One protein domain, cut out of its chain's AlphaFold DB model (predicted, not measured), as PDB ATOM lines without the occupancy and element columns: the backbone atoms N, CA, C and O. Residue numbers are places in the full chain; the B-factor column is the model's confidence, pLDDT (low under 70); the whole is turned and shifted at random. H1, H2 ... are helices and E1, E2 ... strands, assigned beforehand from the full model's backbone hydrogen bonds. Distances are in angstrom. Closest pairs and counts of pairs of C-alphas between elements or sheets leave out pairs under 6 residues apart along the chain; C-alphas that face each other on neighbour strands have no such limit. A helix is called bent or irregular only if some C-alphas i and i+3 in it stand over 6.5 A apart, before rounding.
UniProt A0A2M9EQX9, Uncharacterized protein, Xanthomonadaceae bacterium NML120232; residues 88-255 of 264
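What this domain is: This is residues 88 to 255 of the 264 residues of an uncharacterized protein of Xanthomonadaceae bacterium NML120232 (UniProt A0A2M9EQX9). One twisted, curled sheet of six antiparallel strands has helices on both faces: the long H4 covers E7 and E6 on one face, with the short H3 over E1 and E2 on that same face, and H1 runs over E1 and E2 on the other. H2 only grazes the sheet, and a long stretch with no named element, residues 185 to 201, joins E4 to the edge strand E5. The printed part has 168 residues, with elements in the order H1 H2 H3 E1 E2 E3 E4 E5 E6 E7 H4; the sheet's order is E1 E2 E3 E7 E6 E5, and the class is mixed, helices and strands. It is compact, with a radius of gyration of the C-alphas of 16.2 A, and spans 47 by 42 by 34 A.

Where its parts are: The sheet holds E1, residues 136 to 146, 28.3 A; E2, 152 to 161, 26.8 A; E3, 164 to 172, 26.5 A; E7, 222 to 231, 30.0 A; E6, 210 to 218, 25.5 A; and E5, 202 to 205. E1 bends by 56 degrees at residue 139. E4, residues 181 to 184, pairs with no named strand. H1, residues 94 to 106, begins at C-alpha 94 (-39.757, -32.724, 38.518) and is 19.4 A long. H2 holds residues 110 to 118 and H3 residues 127 to 132. H4, residues 235 to 254, is 31.5 A long and ends at C-alpha 254 (-49.760, -7.192, 26.056); it is irregular, with C-alphas 235 and 238 at 7.1 A.

How they stand to each other: E1 E2 E3 and E5 E6 E7 are meanders, each strand the antiparallel neighbour of the one before. Across the sheet, N 141 and O 156 of E1 and E2 are 2.8 A apart, N 157 and O 168 of E2 and E3 2.8 A, N 167 and O 227 of E3 and E7 2.8 A, N 215 and O 226 of E6 and E7 2.8 A, and N 204 and O 212 of E5 and E6 2.9 A, each within hydrogen-bond range. The sheet and its helices make three layers, helices on both faces: H3 and H4 on one face, H1 on the opposite face. H4 has a height over the sheet of 9.4 A and runs along the strands, at 10 degrees to E7 on the local plane; its closest C-alphas to E6 are those of Leu 248 and Trp 217, 6.8 A. H1 has a height of 9.2 A, with Leu 98 and Ala 139 of E1 the closest C-alphas, 6.8 A. H3, at 8.8 A, lies only just over E1 and E2, with 3 of its C-alphas falling on each. H3 and H4 are close but not clearly touching, the C-alphas of Pro 129 and Leu 247 being 7.6 A apart. Every O i to N i+4 pair is within hydrogen-bond range in H2 and H3, against 7 of 9 in H1 and 14 of 16 in H4.

The domain as a whole: The C-alphas of Arg 111 and Pro 235, the two farthest apart, are 46.8 A apart. The printed part has no cut, and its one long link is E4 to E5. The mean pLDDT of the printed part is 74.1; residues 88 to 93, 105 to 122, 186 to 212, 231 to 238 and 254 to 255 are under 70.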
ATOM      1  N   PRO A  88     -48.862 -47.098  28.628       36.28
ATOM      2  CA  PRO A  88     -47.700 -47.139  29.494       36.28
ATOM      3  C   PRO A  88     -46.545 -46.321  28.896       36.28
ATOM      4  O   PRO A  88     -46.187 -46.481  27.731       36.28
ATOM      5  N   SER A  89     -45.912 -45.538  29.772       38.19
ATOM      6  CA  SER A  89     -44.629 -44.840  29.604       38.19
ATOM      7  C   SER A  89     -44.625 -43.554  28.767       38.19
ATOM      8  O   SER A  89     -44.718 -43.593  27.540       38.19
ATOM      9  N   ARG A  90     -44.362 -42.424  29.453       41.94
ATOM     10  CA  ARG A  90     -43.200 -41.528  29.222       41.94
ATOM     11  C   ARG A  90     -43.143 -40.393  30.282       41.94
ATOM     12  O   ARG A  90     -43.899 -39.444  30.182       41.94
ATOM     13  N   TYR A  91     -42.283 -40.585  31.303       49.53
ATOM     14  CA  TYR A  91     -41.519 -39.664  32.202       49.53
ATOM     15  C   TYR A  91     -41.917 -38.163  32.382       49.53
ATOM     16  O   TYR A  91     -42.288 -37.530  31.403       49.53
ATOM     17  N   PRO A  92     -41.508 -37.474  33.487       55.44
ATOM     18  CA  PRO A  92     -41.335 -37.908  34.894       55.44
ATOM     19  C   PRO A  92     -41.582 -36.822  35.989       55.44
ATOM     20  O   PRO A  92     -41.749 -35.641  35.713       55.44
ATOM     21  N   ALA A  93     -41.469 -37.209  37.267       67.81
ATOM     22  CA  ALA A  93     -41.323 -36.283  38.397       67.81
ATOM     23  C   ALA A  93     -40.295 -35.158  38.125       67.81
ATOM     24  O   ALA A  93     -39.273 -35.394  37.478       67.81
ATOM     25  N   PHE A  94     -40.537 -33.964  38.687       78.81
ATOM     26  CA  PHE A  94     -39.757 -32.724  38.518       78.81
ATOM     27  C   PHE A  94     -38.244 -32.911  38.291       78.81
ATOM     28  O   PHE A  94     -37.677 -32.324  37.373       78.81
ATOM     29  N   THR A  95     -37.585 -33.731  39.115       80.31
ATOM     30  CA  THR A  95     -36.132 -33.961  39.060       80.31
ATOM     31  C   THR A  95     -35.671 -34.468  37.700       80.31
ATOM     32  O   THR A  95     -34.657 -34.022  37.181       80.31
ATOM     33  N   SER A  96     -36.425 -35.366  37.081       78.00
ATOM     34  CA  SER A  96     -36.022 -35.956  35.811       78.00
ATOM     35  C   SER A  96     -36.282 -35.008  34.627       78.00
ATOM     36  O   SER A  96     -35.520 -35.050  33.659       78.00
ATOM     37  N   ILE A  97     -37.268 -34.096  34.721       79.88
ATOM     38  CA  ILE A  97     -37.426 -32.977  33.767       79.88
ATOM     39  C   ILE A  97     -36.219 -32.044  33.870       79.88
ATOM     40  O   ILE A  97     -35.616 -31.691  32.857       79.88
ATOM     41  N   LEU A  98     -35.840 -31.688  35.100       85.62
ATOM     42  CA  LEU A  98     -34.689 -30.835  35.366       85.62
ATOM     43  C   LEU A  98     -33.401 -31.432  34.777       85.62
ATOM     44  O   LEU A  98     -32.694 -30.738  34.046       85.62
ATOM     45  N   THR A  99     -33.141 -32.723  35.009       83.56
ATOM     46  CA  THR A  99     -31.978 -33.424  34.440       83.56
ATOM     47  C   THR A  99     -31.990 -33.405  32.911       83.56
ATOM     48  O   THR A  99     -30.966 -33.119  32.295       83.56
ATOM     49  N   HIS A 100     -33.142 -33.650  32.275       81.06
ATOM     50  CA  HIS A 100     -33.258 -33.580  30.812       81.06
ATOM     51  C   HIS A 100     -32.987 -32.175  30.266       81.06
ATOM     52  O   HIS A 100     -32.314 -32.028  29.248       81.06
ATOM     53  N   MET A 101     -33.486 -31.130  30.931       84.00
ATOM     54  CA  MET A 101     -33.216 -29.751  30.519       84.00
ATOM     55  C   MET A 101     -31.733 -29.402  30.634       84.00
ATOM     56  O   MET A 101     -31.190 -28.752  29.742       84.00
ATOM     57  N   GLN A 102     -31.075 -29.855  31.701       82.38
ATOM     58  CA  GLN A 102     -29.640 -29.655  31.895       82.38
ATOM     59  C   GLN A 102     -28.809 -30.406  30.842       82.38
ATOM     60  O   GLN A 102     -27.849 -29.839  30.325       82.38
ATOM     61  N   GLY A 103     -29.207 -31.629  30.471       77.81
ATOM     62  CA  GLY A 103     -28.565 -32.400  29.400       77.81
ATOM     63  C   GLY A 103     -28.755 -31.782  28.011       77.81
ATOM     64  O   GLY A 103     -27.797 -31.656  27.256       77.81
ATOM     65  N   ALA A 104     -29.957 -31.289  27.695       71.75
ATOM     66  CA  ALA A 104     -30.260 -30.696  26.389       71.75
ATOM     67  C   ALA A 104     -29.386 -29.472  26.050       71.75
ATOM     68  O   ALA A 104     -29.123 -29.211  24.880       71.75
ATOM     69  N   LEU A 105     -28.914 -28.727  27.056       68.38
ATOM     70  CA  LEU A 105     -27.965 -27.628  26.847       68.38
ATOM     71  C   LEU A 105     -26.592 -28.110  26.362       68.38
ATOM     72  O   LEU A 105     -25.915 -27.381  25.640       68.38
ATOM     73  N   GLN A 106     -26.182 -29.317  26.755       67.88
ATOM     74  CA  GLN A 106     -24.880 -29.895  26.409       67.88
ATOM     75  C   GLN A 106     -24.866 -30.467  24.985       67.88
ATOM     76  O   GLN A 106     -23.814 -30.522  24.356       67.88
ATOM     77  N   GLU A 107     -26.033 -30.849  24.463       67.88
ATOM     78  CA  GLU A 107     -26.199 -31.443  23.131       67.88
ATOM     79  C   GLU A 107     -26.487 -30.411  22.027       67.88
ATOM     80  O   GLU A 107     -26.617 -30.769  20.853       67.88
ATOM     81  N   LEU A 108     -26.585 -29.120  22.366       66.44
ATOM     82  CA  LEU A 108     -26.796 -28.078  21.365       66.44
ATOM     83  C   LEU A 108     -25.597 -28.010  20.400       66.44
ATOM     84  O   LEU A 108     -24.447 -27.928  20.844       66.44
ATOM     85  N   PRO A 109     -25.838 -27.994  19.074       67.88
ATOM     86  CA  PRO A 109     -24.782 -27.821  18.085       67.88
ATOM     87  C   PRO A 109     -23.911 -26.606  18.411       67.88
ATOM     88  O   PRO A 109     -24.442 -25.520  18.631       67.88
ATOM     89  N   MET A 110     -22.580 -26.751  18.354       62.97
ATOM     90  CA  MET A 110     -21.639 -25.686  18.750       62.97
ATOM     91  C   MET A 110     -21.938 -24.313  18.126       62.97
ATOM     92  O   MET A 110     -21.737 -23.293  18.776       62.97
ATOM     93  N   ARG A 111     -22.449 -24.271  16.885       57.66
ATOM     94  CA  ARG A 111     -22.842 -23.020  16.209       57.66
ATOM     95  C   ARG A 111     -24.012 -22.308  16.902       57.66
ATOM     96  O   ARG A 111     -23.987 -21.088  17.016       57.66
ATOM     97  N   LEU A 112     -24.998 -23.060  17.394       64.50
ATOM     98  CA  LEU A 112     -26.110 -22.525  18.186       64.50
ATOM     99  C   LEU A 112     -25.616 -22.103  19.573       64.50
ATOM    100  O   LEU A 112     -25.986 -21.041  20.058       64.50
ATOM    101  N   THR A 113     -24.716 -22.878  20.181       60.50
ATOM    102  CA  THR A 113     -24.118 -22.566  21.489       60.50
ATOM    103  C   THR A 113     -23.313 -21.259  21.458       60.50
ATOM    104  O   THR A 113     -23.426 -20.437  22.367       60.50
ATOM    105  N   GLN A 114     -22.553 -21.013  20.388       58.38
ATOM    106  CA  GLN A 114     -21.813 -19.761  20.170       58.38
ATOM    107  C   GLN A 114     -22.743 -18.556  19.943       58.38
ATOM    108  O   GLN A 114     -22.483 -17.470  20.453       58.38
ATOM    109  N   ALA A 115     -23.858 -18.736  19.230       59.00
ATOM    110  CA  ALA A 115     -24.839 -17.669  19.027       59.00
ATOM    111  C   ALA A 115     -25.629 -17.340  20.311       59.00
ATOM    112  O   ALA A 115     -25.863 -16.171  20.609       59.00
ATOM    113  N   VAL A 116     -25.992 -18.359  21.100       56.25
ATOM    114  CA  VAL A 116     -26.669 -18.207  22.404       56.25
ATOM    115  C   VAL A 116     -25.773 -17.511  23.433       56.25
ATOM    116  O   VAL A 116     -26.266 -16.778  24.285       56.25
ATOM    117  N   THR A 117     -24.458 -17.721  23.365       55.66
ATOM    118  CA  THR A 117     -23.496 -17.061  24.262       55.66
ATOM    119  C   THR A 117     -23.179 -15.623  23.845       55.66
ATOM    120  O   THR A 117     -22.849 -14.813  24.708       55.66
ATOM    121  N   ALA A 118     -23.325 -15.274  22.560       53.81
ATOM    122  CA  ALA A 118     -23.056 -13.929  22.042       53.81
ATOM    123  C   ALA A 118     -24.154 -12.895  22.365       53.81
ATOM    124  O   ALA A 118     -23.865 -11.702  22.449       53.81
ATOM    125  N   ALA A 119     -25.401 -13.329  22.568       53.06
ATOM    126  CA  ALA A 119     -26.478 -12.484  23.076       53.06
ATOM    127  C   ALA A 119     -27.439 -13.334  23.922       53.06
ATOM    128  O   ALA A 119     -28.021 -14.285  23.389       53.06
ATOM    129  N   PRO A 120     -27.636 -13.022  25.218       53.16
ATOM    130  CA  PRO A 120     -28.572 -13.774  26.039       53.16
ATOM    131  C   PRO A 120     -29.979 -13.670  25.433       53.16
ATOM    132  O   PRO A 120     -30.375 -12.587  24.984       53.16
ATOM    133  N   PRO A 121     -30.749 -14.772  25.398       57.03
ATOM    134  CA  PRO A 121     -32.128 -14.710  24.941       57.03
ATOM    135  C   PRO A 121     -32.911 -13.706  25.805       57.03
ATOM    136  O   PRO A 121     -32.621 -13.575  27.003       57.03
ATOM    137  N   PRO A 122     -33.889 -12.986  25.226       65.38
ATOM    138  CA  PRO A 122     -34.735 -12.082  25.992       65.38
ATOM    139  C   PRO A 122     -35.372 -12.826  27.168       65.38
ATOM    140  O   PRO A 122     -35.679 -14.019  27.086       65.38
ATOM    141  N   VAL A 123     -35.549 -12.115  28.282       78.19
ATOM    142  CA  VAL A 123     -36.229 -12.676  29.449       78.19
ATOM    143  C   VAL A 123     -37.656 -13.065  29.035       78.19
ATOM    144  O   VAL A 123     -38.358 -12.212  28.491       78.19
ATOM    145  N   PRO A 124     -38.093 -14.316  29.276       86.19
ATOM    146  CA  PRO A 124     -39.424 -14.776  28.894       86.19
ATOM    147  C   PRO A 124     -40.516 -13.960  29.604       86.19
ATOM    148  O   PRO A 124     -40.371 -13.631  30.787       86.19
ATOM    149  N   LEU A 125     -41.607 -13.646  28.898       87.50
ATOM    150  CA  LEU A 125     -42.714 -12.813  29.384       87.50
ATOM    151  C   LEU A 125     -43.406 -13.422  30.607       87.50
ATOM    152  O   LEU A 125     -43.916 -12.698  31.460       87.50
ATOM    153  N   THR A 126     -43.394 -14.750  30.722       89.19
ATOM    154  CA  THR A 126     -43.988 -15.470  31.854       89.19
ATOM    155  C   THR A 126     -43.157 -15.376  33.131       89.19
ATOM    156  O   THR A 126     -43.684 -15.649  34.206       89.19
ATOM    157  N   ARG A 127     -41.880 -14.963  33.068       91.88
ATOM    158  CA  ARG A 127     -40.961 -15.077  34.212       91.88
ATOM    159  C   ARG A 127     -41.403 -14.279  35.430       91.88
ATOM    160  O   ARG A 127     -41.596 -14.862  36.492       91.88
ATOM    161  N   GLN A 128     -41.538 -12.963  35.289       91.75
ATOM    162  CA  GLN A 128     -41.917 -12.108  36.416       91.75
ATOM    163  C   GLN A 128     -43.335 -12.435  36.923       91.75
ATOM    164  O   GLN A 128     -43.495 -12.569  38.135       91.75
ATOM    165  N   PRO A 129     -44.356 -12.616  36.061       91.38
ATOM    166  CA  PRO A 129     -45.691 -12.936  36.552       91.38
ATOM    167  C   PRO A 129     -45.780 -14.278  37.283       91.38
ATOM    168  O   PRO A 129     -46.403 -14.345  38.335       91.38
ATOM    169  N   LEU A 130     -45.106 -15.330  36.802       92.12
ATOM    170  CA  LEU A 130     -45.076 -16.613  37.513       92.12
ATOM    171  C   LEU A 130     -44.365 -16.504  38.869       92.12
ATOM    172  O   LEU A 130     -44.789 -17.125  39.838       92.12
ATOM    173  N   GLN A 131     -43.311 -15.689  38.965       92.56
ATOM    174  CA  GLN A 131     -42.661 -15.402  40.247       92.56
ATOM    175  C   GLN A 131     -43.578 -14.640  41.209       92.56
ATOM    176  O   GLN A 131     -43.570 -14.927  42.405       92.56
ATOM    177  N   ALA A 132     -44.393 -13.713  40.700       89.81
ATOM    178  CA  ALA A 132     -45.396 -13.005  41.494       89.81
ATOM    179  C   ALA A 132     -46.515 -13.935  42.004       89.81
ATOM    180  O   ALA A 132     -47.018 -13.725  43.103       89.81
ATOM    181  N   GLU A 133     -46.835 -15.002  41.263       85.44
ATOM    182  CA  GLU A 133     -47.731 -16.092  41.695       85.44
ATOM    183  C   GLU A 133     -47.060 -17.092  42.666       85.44
ATOM    184  O   GLU A 133     -47.635 -18.126  43.002       85.44
ATOM    185  N   GLY A 134     -45.833 -16.818  43.127       88.19
ATOM    186  CA  GLY A 134     -45.125 -17.656  44.100       88.19
ATOM    187  C   GLY A 134     -44.356 -18.838  43.498       88.19
ATOM    188  O   GLY A 134     -43.892 -19.711  44.234       88.19
ATOM    189  N   CYS A 135     -44.177 -18.888  42.176       92.12
ATOM    190  CA  CYS A 135     -43.358 -19.914  41.533       92.12
ATOM    191  C   CYS A 135     -41.866 -19.537  41.516       92.12
ATOM    192  O   CYS A 135     -41.467 -18.439  41.134       92.12
ATOM    193  N   THR A 136     -40.997 -20.490  41.841       94.94
ATOM    194  CA  THR A 136     -39.538 -20.340  41.771       94.94
ATOM    195  C   THR A 136     -38.997 -20.959  40.483       94.94
ATOM    196  O   THR A 136     -39.290 -22.114  40.170       94.94
ATOM    197  N   LEU A 137     -38.181 -20.207  39.737       94.62
ATOM    198  CA  LEU A 137     -37.500 -20.709  38.539       94.62
ATOM    199  C   LEU A 137     -36.438 -21.744  38.930       94.62
ATOM    200  O   LEU A 137     -35.559 -21.451  39.736       94.62
ATOM    201  N   ALA A 138     -36.489 -22.926  38.319       92.94
ATOM    202  CA  ALA A 138     -35.531 -24.002  38.559       92.94
ATOM    203  C   ALA A 138     -34.488 -24.133  37.444       92.94
ATOM    204  O   ALA A 138     -33.304 -24.314  37.714       92.94
ATOM    205  N   ALA A 139     -34.925 -24.044  36.187       90.81
ATOM    206  CA  ALA A 139     -34.047 -24.076  35.022       90.81
ATOM    207  C   ALA A 139     -34.691 -23.356  33.839       90.81
ATOM    208  O   ALA A 139     -35.914 -23.299  33.725       90.81
ATOM    209  N   SER A 140     -33.867 -22.832  32.935       88.88
ATOM    210  CA  SER A 140     -34.316 -22.215  31.690       88.88
ATOM    211  C   SER A 140     -33.308 -22.495  30.582       88.88
ATOM    212  O   SER A 140     -32.102 -22.402  30.807       88.88
ATOM    213  N   THR A 141     -33.797 -22.858  29.400       87.19
ATOM    214  CA  THR A 141     -32.984 -23.154  28.215       87.19
ATOM    215  C   THR A 141     -33.572 -22.453  26.988       87.19
ATOM    216  O   THR A 141     -34.793 -22.279  26.923       87.19
ATOM    217  N   PRO A 142     -32.763 -22.097  25.974       85.81
ATOM    218  CA  PRO A 142     -33.289 -21.739  24.657       85.81
ATOM    219  C   PRO A 142     -34.151 -22.871  24.070       85.81
ATOM    220  O   PRO A 142     -33.943 -24.046  24.382       85.81
ATOM    221  N   SER A 143     -35.134 -22.519  23.243       85.94
ATOM    222  CA  SER A 143     -36.076 -23.450  22.604       85.94
ATOM    223  C   SER A 143     -36.631 -22.852  21.308       85.94
ATOM    224  O   SER A 143     -36.542 -21.647  21.099       85.94
ATOM    225  N   GLY A 144     -37.237 -23.678  20.453       84.06
ATOM    226  CA  GLY A 144     -37.975 -23.219  19.275       84.06
ATOM    227  C   GLY A 144     -37.290 -23.465  17.944       84.06
ATOM    228  O   GLY A 144     -36.566 -24.442  17.769       84.06
ATOM    229  N   VAL A 145     -37.589 -22.591  16.987       84.00
ATOM    230  CA  VAL A 145     -37.146 -22.678  15.595       84.00
ATOM    231  C   VAL A 145     -35.906 -21.817  15.387       84.00
ATOM    232  O   VAL A 145     -35.732 -20.774  16.022       84.00
ATOM    233  N   GLU A 146     -35.038 -22.254  14.475       81.38
ATOM    234  CA  GLU A 146     -33.829 -21.518  14.128       81.38
ATOM    235  C   GLU A 146     -34.158 -20.192  13.413       81.38
ATOM    236  O   GLU A 146     -34.790 -20.138  12.349       81.38
ATOM    237  N   LEU A 147     -33.680 -19.103  14.003       79.81
ATOM    238  CA  LEU A 147     -33.646 -17.764  13.434       79.81
ATOM    239  C   LEU A 147     -32.667 -17.718  12.258       79.81
ATOM    240  O   LEU A 147     -31.668 -18.440  12.233       79.81
ATOM    241  N   ARG A 148     -32.864 -16.793  11.307       79.69
ATOM    242  CA  ARG A 148     -31.900 -16.605  10.197       79.69
ATOM    243  C   ARG A 148     -30.461 -16.417  10.681       79.69
ATOM    244  O   ARG A 148     -29.550 -17.012  10.106       79.69
ATOM    245  N   ALA A 149     -30.290 -15.702  11.790       76.12
ATOM    246  CA  ALA A 149     -29.006 -15.434  12.433       76.12
ATOM    247  C   ALA A 149     -28.380 -16.632  13.186       76.12
ATOM    248  O   ALA A 149     -27.298 -16.483  13.740       76.12
ATOM    249  N   GLY A 150     -29.015 -17.812  13.209       74.25
ATOM    250  CA  GLY A 150     -28.451 -19.017  13.834       74.25
ATOM    251  C   GLY A 150     -28.671 -19.136  15.346       74.25
ATOM    252  O   GLY A 150     -27.935 -19.863  16.000       74.25
ATOM    253  N   GLY A 151     -29.655 -18.422  15.904       80.12
ATOM    254  CA  GLY A 151     -30.151 -18.609  17.277       80.12
ATOM    255  C   GLY A 151     -31.529 -19.278  17.299       80.12
ATOM    256  O   GLY A 151     -32.120 -19.486  16.243       80.12
ATOM    257  N   LEU A 152     -32.068 -19.580  18.482       84.75
ATOM    258  CA  LEU A 152     -33.443 -20.075  18.638       84.75
ATOM    259  C   LEU A 152     -34.400 -18.939  19.022       84.75
ATOM    260  O   LEU A 152     -34.007 -17.998  19.711       84.75
ATOM    261  N   ASN A 153     -35.650 -19.021  18.566       86.06
ATOM    262  CA  ASN A 153     -36.641 -17.951  18.708       86.06
ATOM    263  C   ASN A 153     -37.442 -17.974  20.021       86.06
ATOM    264  O   ASN A 153     -38.427 -17.253  20.147       86.06
ATOM    265  N   GLY A 154     -37.073 -18.811  20.982       88.69
ATOM    266  CA  GLY A 154     -37.888 -19.037  22.163       88.69
ATOM    267  C   GLY A 154     -37.119 -19.557  23.365       88.69
ATOM    268  O   GLY A 154     -35.890 -19.685  23.371       88.69
ATOM    269  N   SER A 155     -37.877 -19.878  24.406       89.94
ATOM    270  CA  SER A 155     -37.370 -20.385  25.671       89.94
ATOM    271  C   SER A 155     -38.233 -21.521  26.203       89.94
ATOM    272  O   SER A 155     -39.405 -21.672  25.857       89.94
ATOM    273  N   ARG A 156     -37.622 -22.336  27.058       91.25
ATOM    274  CA  ARG A 156     -38.273 -23.384  27.833       91.25
ATOM    275  C   ARG A 156     -37.802 -23.264  29.273       91.25
ATOM    276  O   ARG A 156     -36.601 -23.335  29.525       91.25
ATOM    277  N   SER A 157     -38.724 -23.069  30.207       93.19
ATOM    278  CA  SER A 157     -38.424 -22.789  31.613       93.19
ATOM    279  C   SER A 157     -39.220 -23.699  32.544       93.19
ATOM    280  O   SER A 157     -40.434 -23.795  32.417       93.19
ATOM    281  N   LEU A 158     -38.542 -24.340  33.494       93.25
ATOM    282  CA  LEU A 158     -39.153 -25.163  34.536       93.25
ATOM    283  C   LEU A 158     -39.300 -24.343  35.815       93.25
ATOM    284  O   LEU A 158     -38.316 -23.785  36.310       93.25
ATOM    285  N   TYR A 159     -40.503 -24.337  36.382       93.62
ATOM    286  CA  TYR A 159     -40.810 -23.681  37.645       93.62
ATOM    287  C   TYR A 159     -41.325 -24.676  38.679       93.62
ATOM    288  O   TYR A 159     -42.032 -25.635  38.364       93.62
ATOM    289  N   ARG A 160     -40.988 -24.412  39.941       91.62
ATOM    290  CA  ARG A 160     -41.576 -25.063  41.110       91.62
ATOM    291  C   ARG A 160     -42.522 -24.081  41.790       91.62
ATOM    292  O   ARG A 160     -42.083 -23.004  42.171       91.62
ATOM    293  N   CYS A 161     -43.777 -24.463  41.958       88.25
ATOM    294  CA  CYS A 161     -44.800 -23.658  42.616       88.25
ATOM    295  C   CYS A 161     -45.274 -24.373  43.890       88.25
ATOM    296  O   CYS A 161     -44.874 -25.508  44.174       88.25
ATOM    297  N   GLU A 162     -46.121 -23.722  44.682       84.44
ATOM    298  CA  GLU A 162     -46.722 -24.368  45.845       84.44
ATOM    299  C   GLU A 162     -47.675 -25.488  45.396       84.44
ATOM    300  O   GLU A 162     -48.704 -25.249  44.774       84.44
ATOM    301  N   GLY A 163     -47.320 -26.740  45.694       76.50
ATOM    302  CA  GLY A 163     -48.180 -27.896  45.430       76.50
ATOM    303  C   GLY A 163     -48.216 -28.393  43.979       76.50
ATOM    304  O   GLY A 163     -48.913 -29.374  43.722       76.50
ATOM    305  N   PHE A 164     -47.468 -27.784  43.055       82.81
ATOM    306  CA  PHE A 164     -47.327 -28.234  41.664       82.81
ATOM    307  C   PHE A 164     -46.014 -27.742  41.034       82.81
ATOM    308  O   PHE A 164     -45.278 -26.937  41.606       82.81
ATOM    309  N   TYR A 165     -45.693 -28.235  39.844       87.25
ATOM    310  CA  TYR A 165     -44.628 -27.681  39.011       87.25
ATOM    311  C   TYR A 165     -45.160 -27.443  37.607       87.25
ATOM    312  O   TYR A 165     -46.134 -28.073  37.202       87.25
ATOM    313  N   LEU A 166     -44.548 -26.523  36.869       89.75
ATOM    314  CA  LEU A 166     -44.976 -26.230  35.507       89.75
ATOM    315  C   LEU A 166     -43.787 -25.993  34.586       89.75
ATOM    316  O   LEU A 166     -42.741 -25.487  35.004       89.75
ATOM    317  N   MET A 167     -43.980 -26.334  33.321       91.56
ATOM    318  CA  MET A 167     -43.081 -26.023  32.221       91.56
ATOM    319  C   MET A 167     -43.684 -24.894  31.391       91.56
ATOM    320  O   MET A 167     -44.759 -25.059  30.827       91.56
ATOM    321  N   ALA A 168     -42.988 -23.766  31.291       93.19
ATOM    322  CA  ALA A 168     -43.361 -22.666  30.413       93.19
ATOM    323  C   ALA A 168     -42.537 -22.717  29.123       93.19
ATOM    324  O   ALA A 168     -41.303 -22.747  29.160       93.19
ATOM    325  N   TYR A 169     -43.223 -22.693  27.990       91.44
ATOM    326  CA  TYR A 169     -42.659 -22.568  26.658       91.44
ATOM    327  C   TYR A 169     -43.092 -21.229  26.084       91.44
ATOM    328  O   TYR A 169     -44.261 -20.859  26.177       91.44
ATOM    329  N   GLU A 170     -42.146 -20.514  25.491       90.88
ATOM    330  CA  GLU A 170     -42.415 -19.239  24.839       90.88
ATOM    331  C   GLU A 170     -41.684 -19.179  23.508       90.88
ATOM    332  O   GLU A 170     -40.486 -19.467  23.463       90.88
ATOM    333  N   TRP A 171     -42.383 -18.781  22.450       88.38
ATOM    334  CA  TRP A 171     -41.824 -18.636  21.109       88.38
ATOM    335  C   TRP A 171     -42.192 -17.279  20.518       88.38
ATOM    336  O   TRP A 171     -43.368 -16.946  20.419       88.38
ATOM    337  N   ASP A 172     -41.176 -16.528  20.087       85.94
ATOM    338  CA  ASP A 172     -41.294 -15.236  19.414       85.94
ATOM    339  C   ASP A 172     -41.162 -15.429  17.897       85.94
ATOM    340  O   ASP A 172     -40.069 -15.629  17.355       85.94
ATOM    341  N   TYR A 173     -42.290 -15.405  17.196       82.50
ATOM    342  CA  TYR A 173     -42.366 -15.528  15.739       82.50
ATOM    343  C   TYR A 173     -42.350 -14.168  15.021       82.50
ATOM    344  O   TYR A 173     -42.380 -14.132  13.793       82.50
ATOM    345  N   SER A 174     -42.255 -13.047  15.753       77.75
ATOM    346  CA  SER A 174     -42.097 -11.715  15.145       77.75
ATOM    347  C   SER A 174     -40.739 -11.543  14.448       77.75
ATOM    348  O   SER A 174     -40.558 -10.669  13.599       77.75
ATOM    349  N   ARG A 175     -39.769 -12.401  14.785       76.94
ATOM    350  CA  ARG A 175     -38.414 -12.382  14.236       76.94
ATOM    351  C   ARG A 175     -38.308 -13.217  12.956       76.94
ATOM    352  O   ARG A 175     -38.897 -14.291  12.877       76.94
ATOM    353  N   PRO A 176     -37.468 -12.816  11.983       78.00
ATOM    354  CA  PRO A 176     -37.255 -13.598  10.769       78.00
ATOM    355  C   PRO A 176     -36.703 -15.012  11.031       78.00
ATOM    356  O   PRO A 176     -35.570 -15.192  11.496       78.00
ATOM    357  N   LEU A 177     -37.481 -16.020  10.637       81.56
ATOM    358  CA  LEU A 177     -37.135 -17.439  10.750       81.56
ATOM    359  C   LEU A 177     -36.426 -17.956   9.483       81.56
ATOM    360  O   LEU A 177     -36.546 -17.373   8.394       81.56
ATOM    361  N   ARG A 178     -35.661 -19.053   9.607       81.06
ATOM    362  CA  ARG A 178     -35.018 -19.720   8.451       81.06
ATOM    363  C   ARG A 178     -35.991 -20.459   7.539       81.06
ATOM    364  O   ARG A 178     -35.666 -20.679   6.377       81.06
ATOM    365  N   GLY A 179     -37.161 -20.822   8.043       74.25
ATOM    366  CA  GLY A 179     -38.181 -21.544   7.293       74.25
ATOM    367  C   GLY A 179     -39.579 -21.093   7.681       74.25
ATOM    368  O   GLY A 179     -39.762 -20.429   8.701       74.25
ATOM    369  N   GLN A 180     -40.555 -21.451   6.851       76.44
ATOM    370  CA  GLN A 180     -41.963 -21.252   7.172       76.44
ATOM    371  C   GLN A 180     -42.344 -22.134   8.365       76.44
ATOM    372  O   GLN A 180     -42.007 -23.319   8.395       76.44
ATOM    373  N   VAL A 181     -43.055 -21.554   9.329       78.19
ATOM    374  CA  VAL A 181     -43.556 -22.268  10.504       78.19
ATOM    375  C   VAL A 181     -45.068 -22.370  10.401       78.19
ATOM    376  O   VAL A 181     -45.753 -21.366  10.231       78.19
ATOM    377  N   THR A 182     -45.588 -23.589  10.502       79.69
ATOM    378  CA  THR A 182     -47.027 -23.841  10.598       79.69
ATOM    379  C   THR A 182     -47.340 -24.255  12.024       79.69
ATOM    380  O   THR A 182     -46.775 -25.235  12.513       79.69
ATOM    381  N   ILE A 183     -48.246 -23.528  12.668       77.50
ATOM    382  CA  ILE A 183     -48.729 -23.831  14.010       77.50
ATOM    383  C   ILE A 183     -50.064 -24.567  13.878       77.50
ATOM    384  O   ILE A 183     -51.020 -24.033  13.313       77.50
ATOM    385  N   ASP A 184     -50.119 -25.802  14.375       74.62
ATOM    386  CA  ASP A 184     -51.353 -26.589  14.444       74.62
ATOM    387  C   ASP A 184     -52.195 -26.109  15.636       74.62
ATOM    388  O   ASP A 184     -51.868 -26.387  16.790       74.62
ATOM    389  N   ALA A 185     -53.280 -25.392  15.347       71.75
ATOM    390  CA  ALA A 185     -54.256 -24.942  16.337       71.75
ATOM    391  C   ALA A 185     -55.456 -25.891  16.475       71.75
ATOM    392  O   ALA A 185     -56.485 -25.525  17.043       71.75
ATOM    393  N   SER A 186     -55.358 -27.130  15.992       68.31
ATOM    394  CA  SER A 186     -56.414 -28.108  16.222       68.31
ATOM    395  C   SER A 186     -56.607 -28.423  17.696       68.31
ATOM    396  O   SER A 186     -55.686 -28.833  18.405       68.31
ATOM    397  N   GLY A 187     -57.856 -28.282  18.131       62.19
ATOM    398  CA  GLY A 187     -58.257 -28.440  19.522       62.19
ATOM    399  C   GLY A 187     -58.134 -27.167  20.356       62.19
ATOM    400  O   GLY A 187     -58.377 -27.245  21.552       62.19
ATOM    401  N   TYR A 188     -57.769 -26.025  19.769       68.38
ATOM    402  CA  TYR A 188     -57.842 -24.730  20.440       68.38
ATOM    403  C   TYR A 188     -59.183 -24.048  20.166       68.38
ATOM    404  O   TYR A 188     -59.739 -24.170  19.074       68.38
ATOM    405  N   GLU A 189     -59.671 -23.265  21.125       67.25
ATOM    406  CA  GLU A 189     -60.856 -22.435  20.916       67.25
ATOM    407  C   GLU A 189     -60.459 -21.140  20.207       67.25
ATOM    408  O   GLU A 189     -59.642 -20.364  20.705       67.25
ATOM    409  N   LYS A 190     -61.018 -20.869  19.026       64.62
ATOM    410  CA  LYS A 190     -60.764 -19.595  18.345       64.62
ATOM    411  C   LYS A 190     -61.514 -18.475  19.067       64.62
ATOM    412  O   LYS A 190     -62.729 -18.559  19.239       64.62
ATOM    413  N   HIS A 191     -60.818 -17.401  19.442       60.59
ATOM    414  CA  HIS A 191     -61.497 -16.224  19.979       60.59
ATOM    415  C   HIS A 191     -62.407 -15.603  18.904       60.59
ATOM    416  O   HIS A 191     -61.943 -15.364  17.782       60.59
ATOM    417  N   PRO A 192     -63.678 -15.288  19.222       54.59
ATOM    418  CA  PRO A 192     -64.571 -14.623  18.278       54.59
ATOM    419  C   PRO A 192     -63.956 -13.326  17.734       54.59
ATOM    420  O   PRO A 192     -63.476 -12.494  18.500       54.59
ATOM    421  N   GLY A 193     -63.959 -13.162  16.407       55.28
ATOM    422  CA  GLY A 193     -63.472 -11.946  15.740       55.28
ATOM    423  C   GLY A 193     -61.952 -11.730  15.774       55.28
ATOM    424  O   GLY A 193     -61.505 -10.612  15.538       55.28
ATOM    425  N   SER A 194     -61.157 -12.761  16.074       57.25
ATOM    426  CA  SER A 194     -59.705 -12.647  16.246       57.25
ATOM    427  C   SER A 194     -58.951 -13.830  15.623       57.25
ATOM    428  O   SER A 194     -59.448 -14.954  15.613       57.25
ATOM    429  N   ASP A 195     -57.718 -13.605  15.156       57.88
ATOM    430  CA  ASP A 195     -56.776 -14.666  14.743       57.88
ATOM    431  C   ASP A 195     -56.048 -15.320  15.934       57.88
ATOM    432  O   ASP A 195     -55.066 -16.045  15.771       57.88
ATOM    433  N   ARG A 196     -56.523 -15.050  17.154       58.97
ATOM    434  CA  ARG A 196     -55.997 -15.600  18.407       58.97
ATOM    435  C   ARG A 196     -56.736 -16.878  18.777       58.97
ATOM    436  O   ARG A 196     -57.965 -16.950  18.690       58.97
ATOM    437  N   TYR A 197     -55.980 -17.842  19.274       62.97
ATOM    438  CA  TYR A 197     -56.495 -19.121  19.743       62.97
ATOM    439  C   TYR A 197     -56.289 -19.220  21.259       62.97
ATOM    440  O   TYR A 197     -55.189 -18.973  21.761       62.97
ATOM    441  N   LYS A 198     -57.378 -19.509  21.977       60.62
ATOM    442  CA  LYS A 198     -57.470 -19.576  23.435       60.62
ATOM    443  C   LYS A 198     -57.203 -20.988  23.951       60.62
ATOM    444  O   LYS A 198     -57.594 -21.982  23.341       60.62
ATOM    445  N   VAL A 199     -56.543 -20.982  25.108       58.47
ATOM    446  CA  VAL A 199     -56.448 -21.966  26.192       58.47
ATOM    447  C   VAL A 199     -57.167 -23.267  25.897       58.47
ATOM    448  O   VAL A 199     -58.361 -23.423  26.126       58.47
ATOM    449  N   ARG A 200     -56.386 -24.229  25.423       56.56
ATOM    450  CA  ARG A 200     -56.802 -25.618  25.415       56.56
ATOM    451  C   ARG A 200     -56.433 -26.235  26.755       56.56
ATOM    452  O   ARG A 200     -55.270 -26.575  26.917       56.56
ATOM    453  N   GLU A 201     -57.394 -26.394  27.661       55.62
ATOM    454  CA  GLU A 201     -57.214 -27.223  28.854       55.62
ATOM    455  C   GLU A 201     -57.265 -28.696  28.434       55.62
ATOM    456  O   GLU A 201     -58.315 -29.230  28.075       55.62
ATOM    457  N   MET A 202     -56.110 -29.358  28.410       56.09
ATOM    458  CA  MET A 202     -56.072 -30.814  28.298       56.09
ATOM    459  C   MET A 202     -55.504 -31.403  29.559       56.09
ATOM    460  O   MET A 202     -54.344 -31.152  29.870       56.09
ATOM    461  N   THR A 203     -56.312 -32.229  30.202       52.75
ATOM    462  CA  THR A 203     -55.973 -32.912  31.438       52.75
ATOM    463  C   THR A 203     -55.660 -34.366  31.118       52.75
ATOM    464  O   THR A 203     -56.538 -35.133  30.720       52.75
ATOM    465  N   PHE A 204     -54.399 -34.750  31.273       57.03
ATOM    466  CA  PHE A 204     -53.952 -36.130  31.134       57.03
ATOM    467  C   PHE A 204     -53.554 -36.654  32.511       57.03
ATOM    468  O   PHE A 204     -52.938 -35.916  33.282       57.03
ATOM    469  N   PRO A 205     -53.826 -37.925  32.846       50.72
ATOM    470  CA  PRO A 205     -53.078 -38.547  33.926       50.72
ATOM    471  C   PRO A 205     -51.576 -38.489  33.586       50.72
ATOM    472  O   PRO A 205     -51.184 -38.230  32.453       50.72
ATOM    473  N   SER A 206     -50.698 -38.686  34.552       47.44
ATOM    474  CA  SER A 206     -49.258 -38.766  34.332       47.44
ATOM    475  C   SER A 206     -48.726 -40.021  35.008       47.44
ATOM    476  O   SER A 206     -49.251 -40.493  36.021       47.44
ATOM    477  N   ALA A 207     -47.624 -40.544  34.477       49.44
ATOM    478  CA  ALA A 207     -46.996 -41.757  34.991       49.44
ATOM    479  C   ALA A 207     -46.469 -41.625  36.438       49.44
ATOM    480  O   ALA A 207     -46.174 -42.639  37.065       49.44
ATOM    481  N   SER A 208     -46.343 -40.406  36.982       47.09
ATOM    482  CA  SER A 208     -45.886 -40.158  38.358       47.09
ATOM    483  C   SER A 208     -47.021 -40.004  39.373       47.09
ATOM    484  O   SER A 208     -46.777 -39.537  40.484       47.09
ATOM    485  N   GLY A 209     -48.263 -40.325  38.993       49.66
ATOM    486  CA  GLY A 209     -49.429 -40.007  39.815       49.66
ATOM    487  C   GLY A 209     -49.668 -38.499  39.896       49.66
ATOM    488  O   GLY A 209     -50.142 -38.019  40.921       49.66
ATOM    489  N   SER A 210     -49.300 -37.748  38.851       54.59
ATOM    490  CA  SER A 210     -49.736 -36.364  38.656       54.59
ATOM    491  C   SER A 210     -50.730 -36.278  37.497       54.59
ATOM    492  O   SER A 210     -50.989 -37.259  36.814       54.59
ATOM    493  N   VAL A 211     -51.330 -35.119  37.313       61.44
ATOM    494  CA  VAL A 211     -52.221 -34.741  36.239       61.44
ATOM    495  C   VAL A 211     -51.519 -33.609  35.500       61.44
ATOM    496  O   VAL A 211     -51.064 -32.653  36.130       61.44
ATOM    497  N   GLU A 212     -51.354 -33.765  34.192       69.06
ATOM    498  CA  GLU A 212     -50.821 -32.732  33.316       69.06
ATOM    499  C   GLU A 212     -51.979 -31.938  32.731       69.06
ATOM    500  O   GLU A 212     -52.801 -32.504  32.014       69.06
ATOM    501  N   THR A 213     -52.019 -30.645  33.024       72.19
ATOM    502  CA  THR A 213     -52.922 -29.688  32.404       72.19
ATOM    503  C   THR A 213     -52.117 -28.776  31.496       72.19
ATOM    504  O   THR A 213     -51.328 -27.954  31.960       72.19
ATOM    505  N   MET A 214     -52.308 -28.918  30.190       74.94
ATOM    506  CA  MET A 214     -51.744 -27.975  29.228       74.94
ATOM    507  C   MET A 214     -52.632 -26.732  29.175       74.94
ATOM    508  O   MET A 214     -53.847 -26.862  29.146       74.94
ATOM    509  N   LEU A 215     -52.034 -25.545  29.154       77.94
ATOM    510  CA  LEU A 215     -52.684 -24.258  28.917       77.94
ATOM    511  C   LEU A 215     -51.857 -23.536  27.860       77.94
ATOM    512  O   LEU A 215     -50.646 -23.419  28.003       77.94
ATOM    513  N   SER A 216     -52.462 -23.062  26.780       78.94
ATOM    514  CA  SER A 216     -51.690 -22.461  25.691       78.94
ATOM    515  C   SER A 216     -52.423 -21.297  25.053       78.94
ATOM    516  O   SER A 216     -53.645 -21.310  24.929       78.94
ATOM    517  N   TRP A 217     -51.662 -20.291  24.647       79.62
ATOM    518  CA  TRP A 217     -52.126 -19.148  23.890       79.62
ATOM    519  C   TRP A 217     -51.267 -18.985  22.639       79.62
ATOM    520  O   TRP A 217     -50.037 -18.967  22.723       79.62
ATOM    521  N   ILE A 218     -51.921 -18.841  21.484       79.69
ATOM    522  CA  ILE A 218     -51.248 -18.800  20.184       79.69
ATOM    523  C   ILE A 218     -51.701 -17.580  19.377       79.69
ATOM    524  O   ILE A 218     -52.898 -17.308  19.230       79.69
ATOM    525  N   SER A 219     -50.720 -16.898  18.788       76.06
ATOM    526  CA  SER A 219     -50.872 -15.896  17.735       76.06
ATOM    527  C   SER A 219     -49.794 -16.067  16.650       76.06
ATOM    528  O   SER A 219     -48.783 -16.730  16.890       76.06
ATOM    529  N   PRO A 220     -49.965 -15.462  15.459       72.94
ATOM    530  CA  PRO A 220     -48.949 -15.525  14.404       72.94
ATOM    531  C   PRO A 220     -47.594 -14.919  14.805       72.94
ATOM    532  O   PRO A 220     -46.573 -15.253  14.210       72.94
ATOM    533  N   SER A 221     -47.577 -14.039  15.813       78.25
ATOM    534  CA  SER A 221     -46.365 -13.372  16.305       78.25
ATOM    535  C   SER A 221     -45.739 -14.062  17.511       78.25
ATOM    536  O   SER A 221     -44.555 -13.868  17.766       78.25
ATOM    537  N   TYR A 222     -46.521 -14.809  18.287       82.56
ATOM    538  CA  TYR A 222     -46.059 -15.346  19.560       82.56
ATOM    539  C   TYR A 222     -46.912 -16.515  20.044       82.56
ATOM    540  O   TYR A 222     -48.131 -16.518  19.852       82.56
ATOM    541  N   GLU A 223     -46.287 -17.450  20.747       85.94
ATOM    542  CA  GLU A 223     -46.947 -18.563  21.429       85.94
ATOM    543  C   GLU A 223     -46.422 -18.697  22.861       85.94
ATOM    544  O   GLU A 223     -45.212 -18.664  23.093       85.94
ATOM    545  N   ILE A 224     -47.341 -18.853  23.818       88.06
ATOM    546  CA  ILE A 224     -47.037 -19.182  25.214       88.06
ATOM    547  C   ILE A 224     -47.778 -20.465  25.561       88.06
ATOM    548  O   ILE A 224     -48.996 -20.522  25.428       88.06
ATOM    549  N   ARG A 225     -47.063 -21.461  26.080       88.19
ATOM    550  CA  ARG A 225     -47.650 -22.700  26.590       88.19
ATOM    551  C   ARG A 225     -47.152 -22.995  27.995       88.19
ATOM    552  O   ARG A 225     -45.956 -22.928  28.253       88.19
ATOM    553  N   LEU A 226     -48.064 -23.354  28.884       87.81
ATOM    554  CA  LEU A 226     -47.799 -23.839  30.229       87.81
ATOM    555  C   LEU A 226     -48.259 -25.293  30.310       87.81
ATOM    556  O   LEU A 226     -49.447 -25.568  30.180       87.81
ATOM    557  N   ASP A 227     -47.334 -26.212  30.556       86.00
ATOM    558  CA  ASP A 227     -47.666 -27.592  30.905       86.00
ATOM    559  C   ASP A 227     -47.597 -27.693  32.438       86.00
ATOM    560  O   ASP A 227     -46.520 -27.566  33.028       86.00
ATOM    561  N   VAL A 228     -48.751 -27.815  33.097       82.50
ATOM    562  CA  VAL A 228     -48.910 -27.774  34.560       82.50
ATOM    563  C   VAL A 228     -49.036 -29.191  35.102       82.50
ATOM    564  O   VAL A 228     -49.918 -29.927  34.687       82.50
ATOM    565  N   TYR A 229     -48.209 -29.573  36.071       79.62
ATOM    566  CA  TYR A 229     -48.170 -30.927  36.622       79.62
ATOM    567  C   TYR A 229     -48.570 -30.936  38.102       79.62
ATOM    568  O   TYR A 229     -47.824 -30.463  38.966       79.62
ATOM    569  N   THR A 230     -49.726 -31.523  38.411       72.81
ATOM    570  CA  THR A 230     -50.338 -31.518  39.752       72.81
ATOM    571  C   THR A 230     -50.507 -32.934  40.315       72.81
ATOM    572  O   THR A 230     -50.907 -33.819  39.583       72.81
ATOM    573  N   PRO A 231     -50.207 -33.241  41.584       66.12
ATOM    574  CA  PRO A 231     -50.521 -34.543  42.189       66.12
ATOM    575  C   PRO A 231     -51.979 -35.007  41.977       66.12
ATOM    576  O   PRO A 231     -52.919 -34.246  42.198       66.12
ATOM    577  N   ALA A 232     -52.179 -36.271  41.597       56.44
ATOM    578  CA  ALA A 232     -53.493 -36.851  41.334       56.44
ATOM    579  C   ALA A 232     -54.367 -36.900  42.600       56.44
ATOM    580  O   ALA A 232     -53.886 -37.168  43.702       56.44
ATOM    581  N   GLY A 233     -55.674 -36.665  42.435       49.78
ATOM    582  CA  GLY A 233     -56.668 -36.826  43.502       49.78
ATOM    583  C   GLY A 233     -56.798 -35.657  44.487       49.78
ATOM    584  O   GLY A 233     -57.442 -35.828  45.520       49.78
ATOM    585  N   ARG A 234     -56.230 -34.472  44.207       53.69
ATOM    586  CA  ARG A 234     -56.469 -33.274  45.033       53.69
ATOM    587  C   ARG A 234     -57.381 -32.256  44.330       53.69
ATOM    588  O   ARG A 234     -57.086 -31.856  43.210       53.69
ATOM    589  N   PRO A 235     -58.441 -31.769  44.998       50.31
ATOM    590  CA  PRO A 235     -59.413 -30.834  44.420       50.31
ATOM    591  C   PRO A 235     -58.951 -29.363  44.380       50.31
ATOM    592  O   PRO A 235     -59.670 -28.514  43.867       50.31
ATOM    593  N   GLN A 236     -57.772 -29.026  44.919       55.12
ATOM    594  CA  GLN A 236     -57.339 -27.630  45.115       55.12
ATOM    595  C   GLN A 236     -56.811 -26.926  43.848       55.12
ATOM    596  O   GLN A 236     -56.479 -25.747  43.920       55.12
ATOM    597  N   TYR A 237     -56.771 -27.601  42.693       66.00
ATOM    598  CA  TYR A 237     -56.079 -27.094  41.499       66.00
ATOM    599  C   TYR A 237     -56.912 -26.215  40.557       66.00
ATOM    600  O   TYR A 237     -56.325 -25.436  39.812       66.00
ATOM    601  N   ALA A 238     -58.247 -26.253  40.618       65.38
ATOM    602  CA  ALA A 238     -59.096 -25.460  39.716       65.38
ATOM    603  C   ALA A 238     -58.819 -23.949  39.833       65.38
ATOM    604  O   ALA A 238     -58.492 -23.297  38.849       65.38
ATOM    605  N   ALA A 239     -58.787 -23.413  41.058       72.44
ATOM    606  CA  ALA A 239     -58.520 -21.990  41.288       72.44
ATOM    607  C   ALA A 239     -57.094 -21.547  40.898       72.44
ATOM    608  O   ALA A 239     -56.844 -20.353  40.733       72.44
ATOM    609  N   GLN A 240     -56.135 -22.475  40.800       76.38
ATOM    610  CA  GLN A 240     -54.773 -22.191  40.330       76.38
ATOM    611  C   GLN A 240     -54.708 -22.225  38.802       76.38
ATOM    612  O   GLN A 240     -54.088 -21.350  38.203       76.38
ATOM    613  N   LEU A 241     -55.395 -23.179  38.172       76.44
ATOM    614  CA  LEU A 241     -55.553 -23.226  36.719       76.44
ATOM    615  C   LEU A 241     -56.302 -21.997  36.194       76.44
ATOM    616  O   LEU A 241     -55.863 -21.416  35.204       76.44
ATOM    617  N   ASP A 242     -57.336 -21.530  36.895       76.62
ATOM    618  CA  ASP A 242     -58.049 -20.288  36.565       76.62
ATOM    619  C   ASP A 242     -57.116 -19.070  36.608       76.62
ATOM    620  O   ASP A 242     -57.120 -18.241  35.697       76.62
ATOM    621  N   ARG A 243     -56.259 -18.975  37.634       82.19
ATOM    622  CA  ARG A 243     -55.262 -17.896  37.740       82.19
ATOM    623  C   ARG A 243     -54.229 -17.951  36.623       82.19
ATOM    624  O   ARG A 243     -53.941 -16.923  36.017       82.19
ATOM    625  N   LEU A 244     -53.692 -19.133  36.320       84.44
ATOM    626  CA  LEU A 244     -52.735 -19.313  35.224       84.44
ATOM    627  C   LEU A 244     -53.377 -19.018  33.861       84.44
ATOM    628  O   LEU A 244     -52.743 -18.418  32.995       84.44
ATOM    629  N   THR A 245     -54.648 -19.371  33.694       79.19
ATOM    630  CA  THR A 245     -55.458 -19.039  32.518       79.19
ATOM    631  C   THR A 245     -55.617 -17.526  32.373       79.19
ATOM    632  O   THR A 245     -55.258 -16.972  31.335       79.19
ATOM    633  N   ALA A 246     -56.055 -16.830  33.427       80.25
ATOM    634  CA  ALA A 246     -56.193 -15.371  33.435       80.25
ATOM    635  C   ALA A 246     -54.847 -14.651  33.225       80.25
ATOM    636  O   ALA A 246     -54.772 -13.611  32.561       80.25
ATOM    637  N   LEU A 247     -53.757 -15.220  33.750       85.06
ATOM    638  CA  LEU A 247     -52.407 -14.732  33.505       85.06
ATOM    639  C   LEU A 247     -52.047 -14.822  32.018       85.06
ATOM    640  O   LEU A 247     -51.563 -13.840  31.454       85.06
ATOM    641  N   LEU A 248     -52.292 -15.969  31.377       82.00
ATOM    642  CA  LEU A 248     -52.041 -16.147  29.946       82.00
ATOM    643  C   LEU A 248     -52.869 -15.180  29.102       82.00
ATOM    644  O   LEU A 248     -52.331 -14.581  28.174       82.00
ATOM    645  N   GLU A 249     -54.135 -14.962  29.448       77.88
ATOM    646  CA  GLU A 249     -54.983 -13.962  28.790       77.88
ATOM    647  C   GLU A 249     -54.439 -12.538  28.967       77.88
ATOM    648  O   GLU A 249     -54.405 -11.743  28.027       77.88
ATOM    649  N   THR A 250     -53.937 -12.207  30.154       81.88
ATOM    650  CA  THR A 250     -53.330 -10.897  30.407       81.88
ATOM    651  C   THR A 250     -52.049 -10.719  29.594       81.88
ATOM    652  O   THR A 250     -51.863  -9.684  28.954       81.88
ATOM    653  N   LEU A 251     -51.175 -11.726  29.564       80.06
ATOM    654  CA  LEU A 251     -49.960 -11.710  28.749       80.06
ATOM    655  C   LEU A 251     -50.292 -11.600  27.257       80.06
ATOM    656  O   LEU A 251     -49.686 -10.796  26.553       80.06
ATOM    657  N   ALA A 252     -51.317 -12.321  26.809       71.44
ATOM    658  CA  ALA A 252     -51.856 -12.256  25.460       71.44
ATOM    659  C   ALA A 252     -52.251 -10.849  25.013       71.44
ATOM    660  O   ALA A 252     -51.966 -10.454  23.883       71.44
ATOM    661  N   THR A 253     -52.889 -10.072  25.888       70.88
ATOM    662  CA  THR A 253     -53.282  -8.691  25.554       70.88
ATOM    663  C   THR A 253     -52.106  -7.724  25.439       70.88
ATOM    664  O   THR A 253     -52.231  -6.709  24.758       70.88
ATOM    665  N   ARG A 254     -50.968  -8.034  26.069       69.06
ATOM    666  CA  ARG A 254     -49.760  -7.192  26.056       69.06
ATOM    667  C   ARG A 254     -48.838  -7.485  24.878       69.06
ATOM    668  O   ARG A 254     -47.946  -6.687  24.598       69.06
ATOM    669  N   MET A 255     -49.023  -8.621  24.211       68.00
ATOM    670  CA  MET A 255     -48.230  -8.973  23.042       68.00
ATOM    671  C   MET A 255     -48.683  -8.151  21.832       68.00
ATOM    672  O   MET A 255     -49.889  -7.970  21.637       68.00
TER     673      MET A 255